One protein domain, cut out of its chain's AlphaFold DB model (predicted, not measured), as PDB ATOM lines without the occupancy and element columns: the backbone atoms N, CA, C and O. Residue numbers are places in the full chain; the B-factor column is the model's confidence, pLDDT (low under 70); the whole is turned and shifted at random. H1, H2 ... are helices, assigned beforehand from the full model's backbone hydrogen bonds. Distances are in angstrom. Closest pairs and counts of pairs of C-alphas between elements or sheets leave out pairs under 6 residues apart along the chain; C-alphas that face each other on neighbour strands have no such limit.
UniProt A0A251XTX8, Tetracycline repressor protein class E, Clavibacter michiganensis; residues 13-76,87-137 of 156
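Overview. This is residues 13 to 76 and 87 to 137 of the 156 residues of the protein "Tetracycline repressor protein class E" of Clavibacter michiganensis (UniProt A0A251XTX8). One long helix, H4, runs slantwise through a rod of crossed helices. A small head of H1, H2 and H3 makes one end, H6 crosses H4 near its middle, and H5 and H7, side by side and opposite ways, make the other end. The printed part has 115 residues, with seven named helices in order H1 to H7 and no named strand: all helix. It is compact, with a radius of gyration of the C-alphas of 15.4 A and spans of 51 by 24 by 23 A.

Along the chain. H4, residues 54 to 75, runs 32.0 A from C-alpha 54 at (-14.324, 6.489, -27.143). H5, residues 87 to 103, measures 24.2 A; H6 is residues 107 to 116. H7, residues 122 to 133, measures 16.0 A and ends at C-alpha 133 (-19.888, 1.689, 5.401). H1, residues 13 to 26, measures 19.8 A and begins at (-11.482, -8.179, -25.273); H2 is residues 33 to 39 and H3 residues 44 to 47.

Arrangement. The hub H4 touches H6 at a steep tilt of 67 degrees, closest C-alphas Ala 62 and Val 111, 4.8 A. It touches H5 with residues 65 to 73 alone, at 48 degrees, steep; C-alphas Ala 69 and Leu 97 are closest, 4.8 A. H7 touches H4 with residues 122 to 124 alone, closest C-alphas Val 66 and Ala 124, 6.5 A. H5 and H7 touch at a shallow tilt of 23 degrees, opposite ways, closest C-alphas Val 90 and Ala 131, 6.8 A. H1 touches H4 about perpendicular, 88 degrees, closest C-alphas Ala 16 and Leu 61, 6.6 A. H2 touches H1, closest C-alphas Ala 19 and Leu 36, 6.3 A, and H3, closest C-alphas Gly 37 and Pro 44, 5.1 A. Every O i to N i+4 pair is within hydrogen-bond range in H1, H2, H5, H6 and H7, and 17 of 18 in H4; H3 is too short for such a pair.

Size, cuts and confidence. The farthest C-alphas, Asp 41 and Gly 136, are 52.1 A apart. Residues 77 to 86 are not printed, with 16.8 A between C-alphas 76 and 87. Of the links printed whole, none is long. The pLDDT is under 70 at 18 residues, among them 73 to 76 and 130 to 137.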
ATOM      1  N   ASP A  13     -12.638  -8.017 -26.154       94.62
ATOM      2  CA  ASP A  13     -11.482  -8.179 -25.273       94.62
ATOM      3  C   ASP A  13     -10.155  -7.850 -25.970       94.62
ATOM      4  O   ASP A  13      -9.343  -7.117 -25.410       94.62
ATOM      5  N   ASP A  14      -9.955  -8.303 -27.210       94.94
ATOM      6  CA  ASP A  14      -8.739  -7.993 -27.977       94.94
ATOM      7  C   ASP A  14      -8.597  -6.488 -28.234       94.94
ATOM      8  O   ASP A  14      -7.499  -5.928 -28.136       94.94
ATOM      9  N   VAL A  15      -9.724  -5.817 -28.501       96.38
ATOM     10  CA  VAL A  15      -9.780  -4.360 -28.658       96.38
ATOM     11  C   VAL A  15      -9.380  -3.657 -27.362       96.38
ATOM     12  O   VAL A  15      -8.513  -2.784 -27.392       96.38
ATOM     13  N   ALA A  16      -9.957  -4.045 -26.223       96.50
ATOM     14  CA  ALA A  16      -9.656  -3.430 -24.932       96.50
ATOM     15  C   ALA A  16      -8.210  -3.693 -24.471       96.50
ATOM     16  O   ALA A  16      -7.533  -2.773 -24.016       96.50
ATOM     17  N   ARG A  17      -7.693  -4.914 -24.663       96.44
ATOM     18  CA  ARG A  17      -6.298  -5.273 -24.352       96.44
ATOM     19  C   ARG A  17      -5.311  -4.455 -25.183       96.44
ATOM     20  O   ARG A  17      -4.319  -3.946 -24.668       96.44
ATOM     21  N   THR A  18      -5.602  -4.287 -26.471       97.06
ATOM     22  CA  THR A  18      -4.775  -3.464 -27.363       97.06
ATOM     23  C   THR A  18      -4.869  -1.983 -27.012       97.06
ATOM     24  O   THR A  18      -3.868  -1.274 -27.072       97.06
ATOM     25  N   ALA A  19      -6.048  -1.514 -26.609       97.12
ATOM     26  CA  ALA A  19      -6.243  -0.145 -26.164       97.12
ATOM     27  C   ALA A  19      -5.457   0.171 -24.879       97.12
ATOM     28  O   ALA A  19      -4.799   1.209 -24.847       97.12
ATOM     29  N   LEU A  20      -5.445  -0.728 -23.882       96.56
ATOM     30  CA  LEU A  20      -4.592  -0.598 -22.689       96.56
ATOM     31  C   LEU A  20      -3.114  -0.504 -23.062       96.56
ATOM     32  O   LEU A  20      -2.435   0.417 -22.633       96.56
ATOM     33  N   ARG A  21      -2.633  -1.376 -23.956       96.75
ATOM     34  CA  ARG A  21      -1.243  -1.317 -24.424       96.75
ATOM     35  C   ARG A  21      -0.894   0.036 -25.062       96.75
ATOM     36  O   ARG A  21       0.158   0.597 -24.783       96.75
ATOM     37  N   ILE A  22      -1.772   0.576 -25.912       96.94
ATOM     38  CA  ILE A  22      -1.561   1.897 -26.532       96.94
ATOM     39  C   ILE A  22      -1.563   3.004 -25.475       96.94
ATOM     40  O   ILE A  22      -0.764   3.936 -25.581       96.94
ATOM     41  N   LEU A  23      -2.462   2.921 -24.491       96.88
ATOM     42  CA  LEU A  23      -2.511   3.851 -23.368       96.88
ATOM     43  C   LEU A  23      -1.187   3.818 -22.590       96.88
ATOM     44  O   LEU A  23      -0.603   4.872 -22.365       96.88
ATOM     45  N   ASP A  24      -0.660   2.636 -22.281       96.69
ATOM     46  CA  ASP A  24       0.604   2.478 -21.556       96.69
ATOM     47  C   ASP A  24       1.806   3.029 -22.338       96.69
ATOM     48  O   ASP A  24       2.649   3.740 -21.790       96.69
ATOM     49  N   GLU A  25       1.863   2.767 -23.645       96.56
ATOM     50  CA  GLU A  25       2.958   3.214 -24.512       96.56
ATOM     51  C   GLU A  25       2.943   4.735 -24.744       96.56
ATOM     52  O   GLU A  25       3.992   5.385 -24.786       96.56
ATOM     53  N   HIS A  26       1.760   5.332 -24.896       95.19
ATOM     54  CA  HIS A  26       1.634   6.683 -25.451       95.19
ATOM     55  C   HIS A  26       0.889   7.685 -24.574       95.19
ATOM     56  O   HIS A  26       1.042   8.890 -24.765       95.19
ATOM     57  N   GLY A  27       0.135   7.209 -23.593       94.69
ATOM     58  CA  GLY A  27      -0.708   8.028 -22.740       94.69
ATOM     59  C   GLY A  27      -2.037   8.413 -23.383       94.69
ATOM     60  O   GLY A  27      -2.290   8.213 -24.577       94.69
ATOM     61  N   LEU A  28      -2.904   8.991 -22.560       95.25
ATOM     62  CA  LEU A  28      -4.259   9.396 -22.908       95.25
ATOM     63  C   LEU A  28      -4.329  10.517 -23.968       95.25
ATOM     64  O   LEU A  28      -5.203  10.419 -24.840       95.25
ATOM     65  N   PRO A  29      -3.439  11.538 -23.977       93.94
ATOM     66  CA  PRO A  29      -3.477  12.607 -24.983       93.94
ATOM     67  C   PRO A  29      -3.310  12.096 -26.418       93.94
ATOM     68  O   PRO A  29      -3.981  12.569 -27.335       93.94
ATOM     69  N   ASP A  30      -2.469  11.077 -26.602       93.62
ATOM     70  CA  ASP A  30      -2.174  10.483 -27.908       93.62
ATOM     71  C   ASP A  30      -3.082   9.286 -28.250       93.62
ATOM     72  O   ASP A  30      -2.984   8.689 -29.334       93.62
ATOM     73  N   PHE A  31      -4.000   8.926 -27.349       95.94
ATOM     74  CA  PHE A  31      -4.922   7.819 -27.544       95.94
ATOM     75  C   PHE A  31      -6.086   8.212 -28.468       95.94
ATOM     76  O   PHE A  31      -6.936   9.048 -28.138       95.94
ATOM     77  N   THR A  32      -6.193   7.552 -29.626       95.69
ATOM     78  CA  THR A  32      -7.261   7.801 -30.610       95.69
ATOM     79  C   THR A  32      -7.820   6.502 -31.190       95.69
ATOM     80  O   THR A  32      -7.086   5.531 -31.374       95.69
ATOM     81  N   MET A  33      -9.103   6.510 -31.580       96.00
ATOM     82  CA  MET A  33      -9.744   5.372 -32.268       96.00
ATOM     83  C   MET A  33      -9.022   5.007 -33.571       96.00
ATOM     84  O   MET A  33      -8.940   3.839 -33.937       96.00
ATOM     85  N   ARG A  34      -8.440   5.999 -34.257       95.31
ATOM     86  CA  ARG A  34      -7.636   5.780 -35.464       95.31
ATOM     87  C   ARG A  34      -6.343   5.021 -35.165       95.31
ATOM     88  O   ARG A  34      -6.014   4.098 -35.900       95.31
ATOM     89  N   ARG A  35      -5.619   5.395 -34.101       95.81
ATOM     90  CA  ARG A  35      -4.406   4.677 -33.677       95.81
ATOM     91  C   ARG A  35      -4.737   3.251 -33.249       95.81
ATOM     92  O   ARG A  35      -4.012   2.337 -33.618       95.81
ATOM     93  N   LEU A  36      -5.847   3.063 -32.536       96.88
ATOM     94  CA  LEU A  36      -6.326   1.737 -32.156       96.88
ATOM     95  C   LEU A  36      -6.662   0.874 -33.378       96.88
ATOM     96  O   LEU A  36      -6.222  -0.268 -33.449       96.88
ATOM     97  N   GLY A  37      -7.368   1.430 -34.366       95.44
ATOM     98  CA  GLY A  37      -7.669   0.727 -35.616       95.44
ATOM     99  C   GLY A  37      -6.401   0.334 -36.370       95.44
ATOM    100  O   GLY A  37      -6.247  -0.820 -36.751       95.44
ATOM    101  N   ALA A  38      -5.443   1.258 -36.485       95.31
ATOM    102  CA  ALA A  38      -4.149   0.986 -37.109       95.31
ATOM    103  C   ALA A  38      -3.354  -0.109 -36.376       95.31
ATOM    104  O   ALA A  38      -2.753  -0.960 -37.021       95.31
ATOM    105  N   ALA A  39      -3.374  -0.122 -35.040       95.06
ATOM    106  CA  ALA A  39      -2.698  -1.146 -34.242       95.06
ATOM    107  C   ALA A  39      -3.331  -2.542 -34.372       95.06
ATOM    108  O   ALA A  39      -2.651  -3.539 -34.149       95.06
ATOM    109  N   LEU A  40      -4.620  -2.605 -34.712       95.19
ATOM    110  CA  LEU A  40      -5.388  -3.834 -34.914       95.19
ATOM    111  C   LEU A  40      -5.525  -4.224 -36.395       95.19
ATOM    112  O   LEU A  40      -6.175  -5.222 -36.692       95.19
ATOM    113  N   ASP A  41      -4.946  -3.450 -37.318       94.19
ATOM    114  CA  ASP A  41      -5.117  -3.607 -38.770       94.19
ATOM    115  C   ASP A  41      -6.599  -3.624 -39.213       94.19
ATOM    116  O   ASP A  41      -7.023  -4.400 -40.070       94.19
ATOM    117  N   VAL A  42      -7.426  -2.765 -38.601       93.56
ATOM    118  CA  VAL A  42      -8.850  -2.604 -38.945       93.56
ATOM    119  C   VAL A  42      -9.250  -1.146 -39.116       93.56
ATOM    120  O   VAL A  42      -8.672  -0.224 -38.539       93.56
ATOM    121  N   GLN A  43     -10.313  -0.926 -39.888       91.69
ATOM    122  CA  GLN A  43     -10.920   0.395 -40.002       91.69
ATOM    123  C   GLN A  43     -11.565   0.819 -38.671       91.69
ATOM    124  O   GLN A  43     -12.191  -0.016 -38.015       91.69
ATOM    125  N   PRO A  44     -11.510   2.111 -38.284       90.44
ATOM    126  CA  PRO A  44     -12.147   2.595 -37.057       90.44
ATOM    127  C   PRO A  44     -13.644   2.269 -36.966       90.44
ATOM    128  O   PRO A  44     -14.149   2.020 -35.876       90.44
ATOM    129  N   SER A  45     -14.340   2.195 -38.105       91.81
ATOM    130  CA  SER A  45     -15.742   1.761 -38.189       91.81
ATOM    131  C   SER A  45     -15.984   0.370 -37.597       91.81
ATOM    132  O   SER A  45     -17.033   0.140 -37.002       91.81
ATOM    133  N   ALA A  46     -15.016  -0.547 -37.702       92.19
ATOM    134  CA  ALA A  46     -15.110  -1.880 -37.117       92.19
ATOM    135  C   ALA A  46     -15.090  -1.840 -35.578       92.19
ATOM    136  O   ALA A  46     -15.780  -2.622 -34.932       92.19
ATOM    137  N   LEU A  47     -14.349  -0.895 -34.989       93.88
ATOM    138  CA  LEU A  47     -14.247  -0.740 -33.534       93.88
ATOM    139  C   LEU A  47     -15.560  -0.262 -32.916       93.88
ATOM    140  O   LEU A  47     -15.894  -0.671 -31.804       93.88
ATOM    141  N   TYR A  48     -16.322   0.550 -33.656       93.25
ATOM    142  CA  TYR A  48     -17.600   1.078 -33.185       93.25
ATOM    143  C   TYR A  48     -18.675   0.001 -32.968       93.25
ATOM    144  O   TYR A  48     -19.613   0.220 -32.207       93.25
ATOM    145  N   TRP A  49     -18.507  -1.194 -33.547       93.06
ATOM    146  CA  TRP A  49     -19.349  -2.356 -33.238       93.06
ATOM    147  C   TRP A  49     -19.091  -2.946 -31.847       93.06
ATOM    148  O   TRP A  49     -19.972  -3.600 -31.292       93.06
ATOM    149  N   HIS A  50     -17.894  -2.750 -31.289       93.38
ATOM    150  CA  HIS A  50     -17.538  -3.214 -29.945       93.38
ATOM    151  C   HIS A  50     -17.775  -2.142 -28.885       93.38
ATOM    152  O   HIS A  50     -18.192  -2.457 -27.769       93.38
ATOM    153  N   PHE A  51     -17.495  -0.887 -29.239       94.00
ATOM    154  CA  PHE A  51     -17.622   0.269 -28.362       94.00
ATOM    155  C   PHE A  51     -18.221   1.430 -29.152       94.00
ATOM    156  O   PHE A  51     -17.541   1.949 -30.035       94.00
ATOM    157  N   PRO A  52     -19.453   1.865 -28.849       92.19
ATOM    158  CA  PRO A  52     -20.158   2.856 -29.664       92.19
ATOM    159  C   PRO A  52     -19.440   4.212 -29.731       92.19
ATOM    160  O   PRO A  52     -19.639   4.975 -30.674       92.19
ATOM    161  N   ASP A  53     -18.569   4.502 -28.767       92.25
ATOM    162  CA  ASP A  53     -17.787   5.728 -28.690       92.25
ATOM    163  C   ASP A  53     -16.491   5.521 -27.871       92.25
ATOM    164  O   ASP A  53     -16.279   4.483 -27.237       92.25
ATOM    165  N   LYS A  54     -15.601   6.527 -27.882       93.38
ATOM    166  CA  LYS A  54     -14.324   6.489 -27.143       93.38
ATOM    167  C   LYS A  54     -14.532   6.417 -25.623       93.38
ATOM    168  O   LYS A  54     -13.733   5.771 -24.957       93.38
ATOM    169  N   GLN A  55     -15.564   7.059 -25.075       93.25
ATOM    170  CA  GLN A  55     -15.835   7.060 -23.632       93.25
ATOM    171  C   GLN A  55     -16.261   5.671 -23.158       93.25
ATOM    172  O   GLN A  55     -15.763   5.205 -22.142       93.25
ATOM    173  N   SER A  56     -17.088   4.971 -23.939       92.69
ATOM    174  CA  SER A  56     -17.473   3.580 -23.673       92.69
ATOM    175  C   SER A  56     -16.266   2.631 -23.636       92.69
ATOM    176  O   SER A  56     -16.222   1.712 -22.820       92.69
ATOM    177  N   LEU A  57     -15.264   2.855 -24.493       95.00
ATOM    178  CA  LEU A  57     -14.001   2.113 -24.437       95.00
ATOM    179  C   LEU A  57     -13.172   2.490 -23.204       95.00
ATOM    180  O   LEU A  57     -12.677   1.604 -22.519       95.00
ATOM    181  N   LEU A  58     -13.027   3.783 -22.899       95.25
ATOM    182  CA  LEU A  58     -12.288   4.233 -21.715       95.25
ATOM    183  C   LEU A  58     -12.914   3.722 -20.412       95.25
ATOM    184  O   LEU A  58     -12.178   3.376 -19.495       95.25
ATOM    185  N   ALA A  59     -14.242   3.617 -20.348       92.69
ATOM    186  CA  ALA A  59     -14.956   3.033 -19.217       92.69
ATOM    187  C   ALA A  59     -14.600   1.552 -19.017       92.69
ATOM    188  O   ALA A  59     -14.291   1.145 -17.903       92.69
ATOM    189  N   GLU A  60     -14.539   0.772 -20.100       94.31
ATOM    190  CA  GLU A  60     -14.065  -0.617 -20.055       94.31
ATOM    191  C   GLU A  60     -12.601  -0.708 -19.596       94.31
ATOM    192  O   GLU A  60     -12.240  -1.625 -18.859       94.31
ATOM    193  N   LEU A  61     -11.741   0.228 -20.013       95.19
ATOM    194  CA  LEU A  61     -10.353   0.253 -19.542       95.19
ATOM    195  C   LEU A  61     -10.291   0.577 -18.049       95.19
ATOM    196  O   LEU A  61      -9.557  -0.078 -17.315       95.19
ATOM    197  N   ALA A  62     -11.091   1.543 -17.593       93.62
ATOM    198  CA  ALA A  62     -11.208   1.882 -16.182       93.62
ATOM    199  C   ALA A  62     -11.658   0.671 -15.354       93.62
ATOM    200  O   ALA A  62     -11.040   0.383 -14.331       93.62
ATOM    201  N   ASP A  63     -12.667  -0.073 -15.820       91.94
ATOM    202  CA  ASP A  63     -13.131  -1.305 -15.173       91.94
ATOM    203  C   ASP A  63     -12.012  -2.344 -15.037       91.94
ATOM    204  O   ASP A  63     -11.854  -2.941 -13.974       91.94
ATOM    205  N   ARG A  64     -11.196  -2.529 -16.081       93.31
ATOM    206  CA  ARG A  64     -10.069  -3.478 -16.070       93.31
ATOM    207  C   ARG A  64      -8.982  -3.078 -15.082       93.31
ATOM    208  O   ARG A  64      -8.621  -3.891 -14.236       93.31
ATOM    209  N   ILE A  65      -8.533  -1.822 -15.130       92.56
ATOM    210  CA  ILE A  65      -7.521  -1.281 -14.205       92.56
ATOM    211  C   ILE A  65      -7.987  -1.471 -12.757       92.56
ATOM    212  O   ILE A  65      -7.248  -1.879 -11.868       92.56
ATOM    213  N   VAL A  66      -9.258  -1.193 -12.508       89.38
ATOM    214  CA  VAL A  66      -9.860  -1.313 -11.187       89.38
ATOM    215  C   VAL A  66     -10.029  -2.779 -10.748       89.38
ATOM    216  O   VAL A  66      -9.862  -3.098  -9.565       89.38
ATOM    217  N   ALA A  67     -10.331  -3.689 -11.674       88.44
ATOM    218  CA  ALA A  67     -10.438  -5.118 -11.394       88.44
ATOM    219  C   ALA A  67      -9.098  -5.717 -10.928       88.44
ATOM    220  O   ALA A  67      -9.094  -6.551 -10.020       88.44
ATOM    221  N   GLU A  68      -7.965  -5.242 -11.456       86.94
ATOM    222  CA  GLU A  68      -6.625  -5.662 -11.013       86.94
ATOM    223  C   GLU A  68      -6.378  -5.362  -9.530       86.94
ATOM    224  O   GLU A  68      -5.818  -6.187  -8.800       86.94
ATOM    225  N   ALA A  69      -6.864  -4.216  -9.041       82.25
ATOM    226  CA  ALA A  69      -6.792  -3.881  -7.623       82.25
ATOM    227  C   ALA A  69      -7.574  -4.882  -6.758       82.25
ATOM    228  O   ALA A  69      -7.119  -5.255  -5.678       82.25
ATOM    229  N   THR A  70      -8.735  -5.336  -7.237       76.62
ATOM    230  CA  THR A  70      -9.603  -6.275  -6.508       76.62
ATOM    231  C   THR A  70      -9.010  -7.685  -6.489       76.62
ATOM    232  O   THR A  70      -9.007  -8.343  -5.445       76.62
ATOM    233  N   ALA A  71      -8.445  -8.128  -7.618       77.06
ATOM    234  CA  ALA A  71      -7.734  -9.399  -7.717       77.06
ATOM    235  C   ALA A  71      -6.536  -9.441  -6.752       77.06
ATOM    236  O   ALA A  71      -6.425 -10.367  -5.952       77.06
ATOM    237  N   SER A  72      -5.730  -8.370  -6.707       71.00
ATOM    238  CA  SER A  72      -4.585  -8.268  -5.788       71.00
ATOM    239  C   SER A  72      -4.966  -8.382  -4.307       71.00
ATOM    240  O   SER A  72      -4.123  -8.797  -3.514       71.00
ATOM    241  N   ILE A  73      -6.178  -7.975  -3.916       69.00
ATOM    242  CA  ILE A  73      -6.658  -8.082  -2.528       69.00
ATOM    243  C   ILE A  73      -7.138  -9.503  -2.229       69.00
ATOM    244  O   ILE A  73      -6.960  -9.976  -1.117       69.00
ATOM    245  N   THR A  74      -7.739 -10.178  -3.210       63.28
ATOM    246  CA  THR A  74      -8.254 -11.545  -3.044       63.28
ATOM    247  C   THR A  74      -7.111 -12.561  -2.970       63.28
ATOM    248  O   THR A  74      -7.172 -13.492  -2.172       63.28
ATOM    249  N   ASP A  75      -6.050 -12.350  -3.755       60.03
ATOM    250  CA  ASP A  75      -4.845 -13.189  -3.737       60.03
ATOM    251  C   ASP A  75      -3.967 -12.942  -2.501       60.03
ATOM    252  O   ASP A  75      -3.248 -13.836  -2.043       60.03
ATOM    253  N   ALA A  76      -4.021 -11.737  -1.929       59.41
ATOM    254  CA  ALA A  76      -3.422 -11.478  -0.632       59.41
ATOM    255  C   ALA A  76      -4.274 -12.178   0.437       59.41
ATOM    256  O   ALA A  76      -5.362 -11.717   0.775       59.41
ATOM    257  N   GLY A  87      -9.586   0.344   9.638       74.19
ATOM    258  CA  GLY A  87      -8.615   1.256   9.036       74.19
ATOM    259  C   GLY A  87      -7.431   0.562   8.354       74.19
ATOM    260  O   GLY A  87      -6.775   1.183   7.528       74.19
ATOM    261  N   GLU A  88      -7.124  -0.691   8.686       76.44
ATOM    262  CA  GLU A  88      -6.122  -1.498   7.981       76.44
ATOM    263  C   GLU A  88      -6.666  -2.013   6.651       76.44
ATOM    264  O   GLU A  88      -6.050  -1.757   5.622       76.44
ATOM    265  N   ARG A  89      -7.883  -2.569   6.646       73.44
ATOM    266  CA  ARG A  89      -8.558  -3.007   5.412       73.44
ATOM    267  C   ARG A  89      -8.722  -1.872   4.401       73.44
ATOM    268  O   ARG A  89      -8.443  -2.042   3.220       73.44
ATOM    269  N   VAL A  90      -9.117  -0.684   4.865       77.19
ATOM    270  CA  VAL A  90      -9.215   0.501   3.994       77.19
ATOM    271  C   VAL A  90      -7.847   0.907   3.444       77.19
ATOM    272  O   VAL A  90      -7.748   1.260   2.270       77.19
ATOM    273  N   ARG A  91      -6.782   0.846   4.257       81.81
ATOM    274  CA  ARG A  91      -5.415   1.149   3.804       81.81
ATOM    275  C   ARG A  91      -4.927   0.148   2.760       81.81
ATOM    276  O   ARG A  91      -4.364   0.576   1.757       81.81
ATOM    277  N   GLU A  92      -5.161  -1.144   2.967       82.19
ATOM    278  CA  GLU A  92      -4.815  -2.201   2.009       82.19
ATOM    279  C   GLU A  92      -5.547  -2.005   0.680       82.19
ATOM    280  O   GLU A  92      -4.920  -2.007  -0.379       82.19
ATOM    281  N   GLN A  93      -6.851  -1.733   0.731       79.31
ATOM    282  CA  GLN A  93      -7.659  -1.513  -0.464       79.31
ATOM    283  C   GLN A  93      -7.255  -0.238  -1.214       79.31
ATOM    284  O   GLN A  93      -7.118  -0.255  -2.439       79.31
ATOM    285  N   ALA A  94      -6.977   0.855  -0.497       83.94
ATOM    286  CA  ALA A  94      -6.457   2.083  -1.092       83.94
ATOM    287  C   ALA A  94      -5.067   1.879  -1.719       83.94
ATOM    288  O   ALA A  94      -4.791   2.415  -2.793       83.94
ATOM    289  N   ALA A  95      -4.197   1.091  -1.081       87.69
ATOM    290  CA  ALA A  95      -2.876   0.769  -1.610       87.69
ATOM    291  C   ALA A  95      -2.963  -0.103  -2.870       87.69
ATOM    292  O   ALA A  95      -2.267   0.176  -3.846       87.69
ATOM    293  N   ALA A  96      -3.831  -1.117  -2.884       87.75
ATOM    294  CA  ALA A  96      -4.066  -1.957  -4.056       87.75
ATOM    295  C   ALA A  96      -4.611  -1.140  -5.235       87.75
ATOM    296  O   ALA A  96      -4.053  -1.212  -6.329       87.75
ATOM    297  N   LEU A  97      -5.614  -0.286  -4.991       87.25
ATOM    298  CA  LEU A  97      -6.143   0.621  -6.009       87.25
ATOM    299  C   LEU A  97      -5.055   1.561  -6.530       87.25
ATOM    300  O   LEU A  97      -4.868   1.678  -7.736       87.25
ATOM    301  N   ARG A  98      -4.279   2.184  -5.635       90.94
ATOM    302  CA  ARG A  98      -3.167   3.056  -6.028       90.94
ATOM    303  C   ARG A  98      -2.144   2.324  -6.897       90.94
ATOM    304  O   ARG A  98      -1.681   2.909  -7.868       90.94
ATOM    305  N   ARG A  99      -1.777   1.083  -6.561       93.88
ATOM    306  CA  ARG A  99      -0.842   0.286  -7.373       93.88
ATOM    307  C   ARG A  99      -1.391   0.045  -8.775       93.88
ATOM    308  O   ARG A  99      -0.660   0.288  -9.724       93.88
ATOM    309  N   ALA A 100      -2.657  -0.347  -8.900       92.25
ATOM    310  CA  ALA A 100      -3.277  -0.587 -10.201       92.25
ATOM    311  C   ALA A 100      -3.376   0.696 -11.049       92.25
ATOM    312  O   ALA A 100      -2.975   0.712 -12.206       92.25
ATOM    313  N   LEU A 101      -3.802   1.816 -10.452       92.50
ATOM    314  CA  LEU A 101      -3.871   3.109 -11.150       92.50
ATOM    315  C   LEU A 101      -2.509   3.603 -11.654       92.50
ATOM    316  O   LEU A 101      -2.458   4.322 -12.647       92.50
ATOM    317  N   LEU A 102      -1.426   3.270 -10.944       95.12
ATOM    318  CA  LEU A 102      -0.055   3.649 -11.302       95.12
ATOM    319  C   LEU A 102       0.639   2.634 -12.216       95.12
ATOM    320  O   LEU A 102       1.696   2.952 -12.757       95.12
ATOM    321  N   ALA A 103       0.084   1.429 -12.373       95.31
ATOM    322  CA  ALA A 103       0.609   0.423 -13.293       95.31
ATOM    323  C   ALA A 103       0.399   0.833 -14.756       95.31
ATOM    324  O   ALA A 103       1.201   0.467 -15.612       95.31
ATOM    325  N   HIS A 104      -0.635   1.639 -15.009       95.25
ATOM    326  CA  HIS A 104      -0.987   2.125 -16.335       95.25
ATOM    327  C   HIS A 104      -0.727   3.615 -16.484       95.25
ATOM    328  O   HIS A 104      -1.064   4.425 -15.612       95.25
ATOM    329  N   ARG A 105      -0.161   3.997 -17.628       96.25
ATOM    330  CA  ARG A 105       0.083   5.409 -17.930       96.25
ATOM    331  C   ARG A 105      -1.251   6.146 -18.020       96.25
ATOM    332  O   ARG A 105      -2.176   5.692 -18.682       96.25
ATOM    333  N   ASP A 106      -1.354   7.275 -17.326       95.75
ATOM    334  CA  ASP A 106      -2.585   8.068 -17.207       95.75
ATOM    335  C   ASP A 106      -3.794   7.273 -16.651       95.75
ATOM    336  O   ASP A 106      -4.935   7.730 -16.727       95.75
ATOM    337  N   GLY A 107      -3.570   6.104 -16.029       93.69
ATOM    338  CA  GLY A 107      -4.633   5.229 -15.522       93.69
ATOM    339  C   GLY A 107      -5.509   5.902 -14.460       93.69
ATOM    340  O   GLY A 107      -6.733   5.777 -14.485       93.69
ATOM    341  N   ALA A 108      -4.900   6.698 -13.575       93.12
ATOM    342  CA  ALA A 108      -5.626   7.523 -12.609       93.12
ATOM    343  C   ALA A 108      -6.558   8.549 -13.276       93.12
ATOM    344  O   ALA A 108      -7.678   8.746 -12.806       93.12
ATOM    345  N   GLU A 109      -6.120   9.184 -14.366       94.50
ATOM    346  CA  GLU A 109      -6.921  10.168 -15.104       94.50
ATOM    347  C   GLU A 109      -8.083   9.499 -15.838       94.50
ATOM    348  O   GLU A 109      -9.211   9.992 -15.770       94.50
ATOM    349  N   VAL A 110      -7.833   8.352 -16.482       94.19
ATOM    350  CA  VAL A 110      -8.874   7.551 -17.144       94.19
ATOM    351  C   VAL A 110      -9.954   7.162 -16.142       94.19
ATOM    352  O   VAL A 110     -11.121   7.490 -16.351       94.19
ATOM    353  N   VAL A 111      -9.571   6.544 -15.021       92.12
ATOM    354  CA  VAL A 111     -10.527   6.096 -13.997       92.12
ATOM    355  C   VAL A 111     -11.280   7.272 -13.375       92.12
ATOM    356  O   VAL A 111     -12.498   7.197 -13.202       92.12
ATOM    357  N   ALA A 112     -10.596   8.375 -13.053       90.06
ATOM    358  CA  ALA A 112     -11.245   9.554 -12.481       90.06
ATOM    359  C   ALA A 112     -12.266  10.173 -13.449       90.06
ATOM    360  O   ALA A 112     -13.388  10.485 -13.042       90.06
ATOM    361  N   SER A 113     -11.904  10.312 -14.726       89.94
ATOM    362  CA  SER A 113     -12.750  10.946 -15.742       89.94
ATOM    363  C   SER A 113     -13.986  10.111 -16.061       89.94
ATOM    364  O   SER A 113     -15.090  10.649 -16.116       89.94
ATOM    365  N   THR A 114     -13.837   8.792 -16.216       89.06
ATOM    366  CA  THR A 114     -14.979   7.910 -16.489       89.06
ATOM    367  C   THR A 114     -15.910   7.853 -15.279       89.06
ATOM    368  O   THR A 114     -17.117   8.031 -15.433       89.06
ATOM    369  N   THR A 115     -15.361   7.755 -14.062       85.19
ATOM    370  CA  THR A 115     -16.156   7.774 -12.822       85.19
ATOM    371  C   THR A 115     -16.945   9.077 -12.675       85.19
ATOM    372  O   THR A 115     -18.110   9.048 -12.276       85.19
ATOM    373  N   ALA A 116     -16.341  10.225 -13.002       85.00
ATOM    374  CA  ALA A 116     -17.012  11.526 -12.954       85.00
ATOM    375  C   ALA A 116     -18.178  11.627 -13.952       85.00
ATOM    376  O   ALA A 116     -19.172  12.293 -13.668       85.00
ATOM    377  N   LEU A 117     -18.081  10.929 -15.086       84.38
ATOM    378  CA  LEU A 117     -19.146  10.807 -16.085       84.38
ATOM    379  C   LEU A 117     -20.184   9.725 -15.737       84.38
ATOM    380  O   LEU A 117     -21.133   9.533 -16.493       84.38
ATOM    381  N   GLY A 118     -20.025   9.018 -14.613       81.38
ATOM    382  CA  GLY A 118     -20.889   7.898 -14.233       81.38
ATOM    383  C   GLY A 118     -20.686   6.650 -15.098       81.38
ATOM    384  O   GLY A 118     -21.605   5.845 -15.231       81.38
ATOM    385  N   LEU A 119     -19.505   6.502 -15.703       78.19
ATOM    386  CA  LEU A 119     -19.143   5.408 -16.599       78.19
ATOM    387  C   LEU A 119     -18.031   4.547 -15.977       78.19
ATOM    388  O   LEU A 119     -16.977   5.059 -15.601       78.19
ATOM    389  N   GLY A 120     -18.237   3.227 -15.930       77.25
ATOM    390  CA  GLY A 120     -17.244   2.272 -15.425       77.25
ATOM    391  C   GLY A 120     -16.863   2.478 -13.950       77.25
ATOM    392  O   GLY A 120     -17.440   3.293 -13.230       77.25
ATOM    393  N   ALA A 121     -15.894   1.691 -13.490       68.94
ATOM    394  CA  ALA A 121     -15.411   1.579 -12.115       68.94
ATOM    395  C   ALA A 121     -16.509   1.352 -11.051       68.94
ATOM    396  O   ALA A 121     -16.251   1.502  -9.853       68.94
ATOM    397  N   THR A 122     -17.723   0.959 -11.456       70.88
ATOM    398  CA  THR A 122     -18.892   0.840 -10.572       70.88
ATOM    399  C   THR A 122     -18.633  -0.169  -9.461       70.88
ATOM    400  O   THR A 122     -18.821   0.140  -8.290       70.88
ATOM    401  N   ALA A 123     -18.075  -1.331  -9.809       66.44
ATOM    402  CA  ALA A 123     -17.801  -2.397  -8.852       66.44
ATOM    403  C   ALA A 123     -16.817  -1.977  -7.748       66.44
ATOM    404  O   ALA A 123     -17.043  -2.292  -6.581       66.44
ATOM    405  N   ALA A 124     -15.750  -1.233  -8.064       61.75
ATOM    406  CA  ALA A 124     -14.859  -0.758  -7.003       61.75
ATOM    407  C   ALA A 124     -15.383   0.463  -6.272       61.75
ATOM    408  O   ALA A 124     -15.078   0.610  -5.092       61.75
ATOM    409  N   ARG A 125     -16.173   1.323  -6.922       66.75
ATOM    410  CA  ARG A 125     -16.889   2.384  -6.214       66.75
ATOM    411  C   ARG A 125     -17.812   1.777  -5.159       66.75
ATOM    412  O   ARG A 125     -17.812   2.243  -4.019       66.75
ATOM    413  N   ASP A 126     -18.522   0.712  -5.510       70.44
ATOM    414  CA  ASP A 126     -19.403  -0.026  -4.609       70.44
ATOM    415  C   ASP A 126     -18.605  -0.753  -3.524       70.44
ATOM    416  O   ASP A 126     -18.925  -0.621  -2.346       70.44
ATOM    417  N   ALA A 127     -17.515  -1.438  -3.881       65.75
ATOM    418  CA  ALA A 127     -16.650  -2.119  -2.917       65.75
ATOM    419  C   ALA A 127     -16.006  -1.142  -1.921       65.75
ATOM    420  O   ALA A 127     -15.949  -1.426  -0.724       65.75
ATOM    421  N   LEU A 128     -15.554   0.026  -2.386       65.12
ATOM    422  CA  LEU A 128     -15.004   1.074  -1.530       65.12
ATOM    423  C   LEU A 128     -16.097   1.674  -0.637       65.12
ATOM    424  O   LEU A 128     -15.879   1.852   0.558       65.12
ATOM    425  N   SER A 129     -17.288   1.929  -1.185       70.50
ATOM    426  CA  SER A 129     -18.436   2.427  -0.418       70.50
ATOM    427  C   SER A 129     -18.870   1.428   0.657       70.50
ATOM    428  O   SER A 129     -19.105   1.819   1.799       70.50
ATOM    429  N   ALA A 130     -18.900   0.134   0.331       67.69
ATOM    430  CA  ALA A 130     -19.199  -0.946   1.265       67.69
ATOM    431  C   ALA A 130     -18.123  -1.075   2.350       67.69
ATOM    432  O   ALA A 130     -18.453  -1.186   3.530       67.69
ATOM    433  N   ALA A 131     -16.840  -0.991   1.982       64.75
ATOM    434  CA  ALA A 131     -15.739  -0.994   2.937       64.75
ATOM    435  C   ALA A 131     -15.834   0.200   3.896       64.75
ATOM    436  O   ALA A 131     -15.689   0.022   5.103       64.75
ATOM    437  N   VAL A 132     -16.135   1.402   3.394       65.69
ATOM    438  CA  VAL A 132     -16.341   2.606   4.214       65.69
ATOM    439  C   VAL A 132     -17.558   2.455   5.132       65.69
ATOM    440  O   VAL A 132     -17.459   2.746   6.327       65.69
ATOM    441  N   ALA A 133     -18.677   1.939   4.620       67.19
ATOM    442  CA  ALA A 133     -19.888   1.689   5.401       67.19
ATOM    443  C   ALA A 133     -19.649   0.674   6.534       67.19
ATOM    444  O   ALA A 133     -20.024   0.927   7.679       67.19
ATOM    445  N   ALA A 134     -18.926  -0.415   6.252       62.09
ATOM    446  CA  ALA A 134     -18.528  -1.423   7.236       62.09
ATOM    447  C   ALA A 134     -17.582  -0.883   8.330       62.09
ATOM    448  O   ALA A 134     -17.317  -1.564   9.319       62.09
ATOM    449  N   GLY A 135     -17.053   0.335   8.168       60.25
ATOM    450  CA  GLY A 135     -16.228   1.032   9.156       60.25
ATOM    451  C   GLY A 135     -16.950   1.846  10.200       60.25
ATOM    452  O   GLY A 135     -16.294   2.409  11.085       60.25
ATOM    453  N   GLY A 136     -18.273   1.944  10.081       52.03
ATOM    454  CA  GLY A 136     -19.087   2.698  11.019       52.03
ATOM    455  C   GLY A 136     -18.835   4.203  10.944       52.03
ATOM    456  O   GLY A 136     -18.784   4.856  11.985       52.03
ATOM    457  N   VAL A 137     -18.703   4.783   9.741       53.12
ATOM    458  CA  VAL A 137     -18.729   6.256   9.595       53.12
ATOM    459  C   VAL A 137     -20.018   6.825  10.221       53.12
ATOM    460  O   VAL A 137     -19.965   7.846  10.892       53.12
TER     461      VAL A 137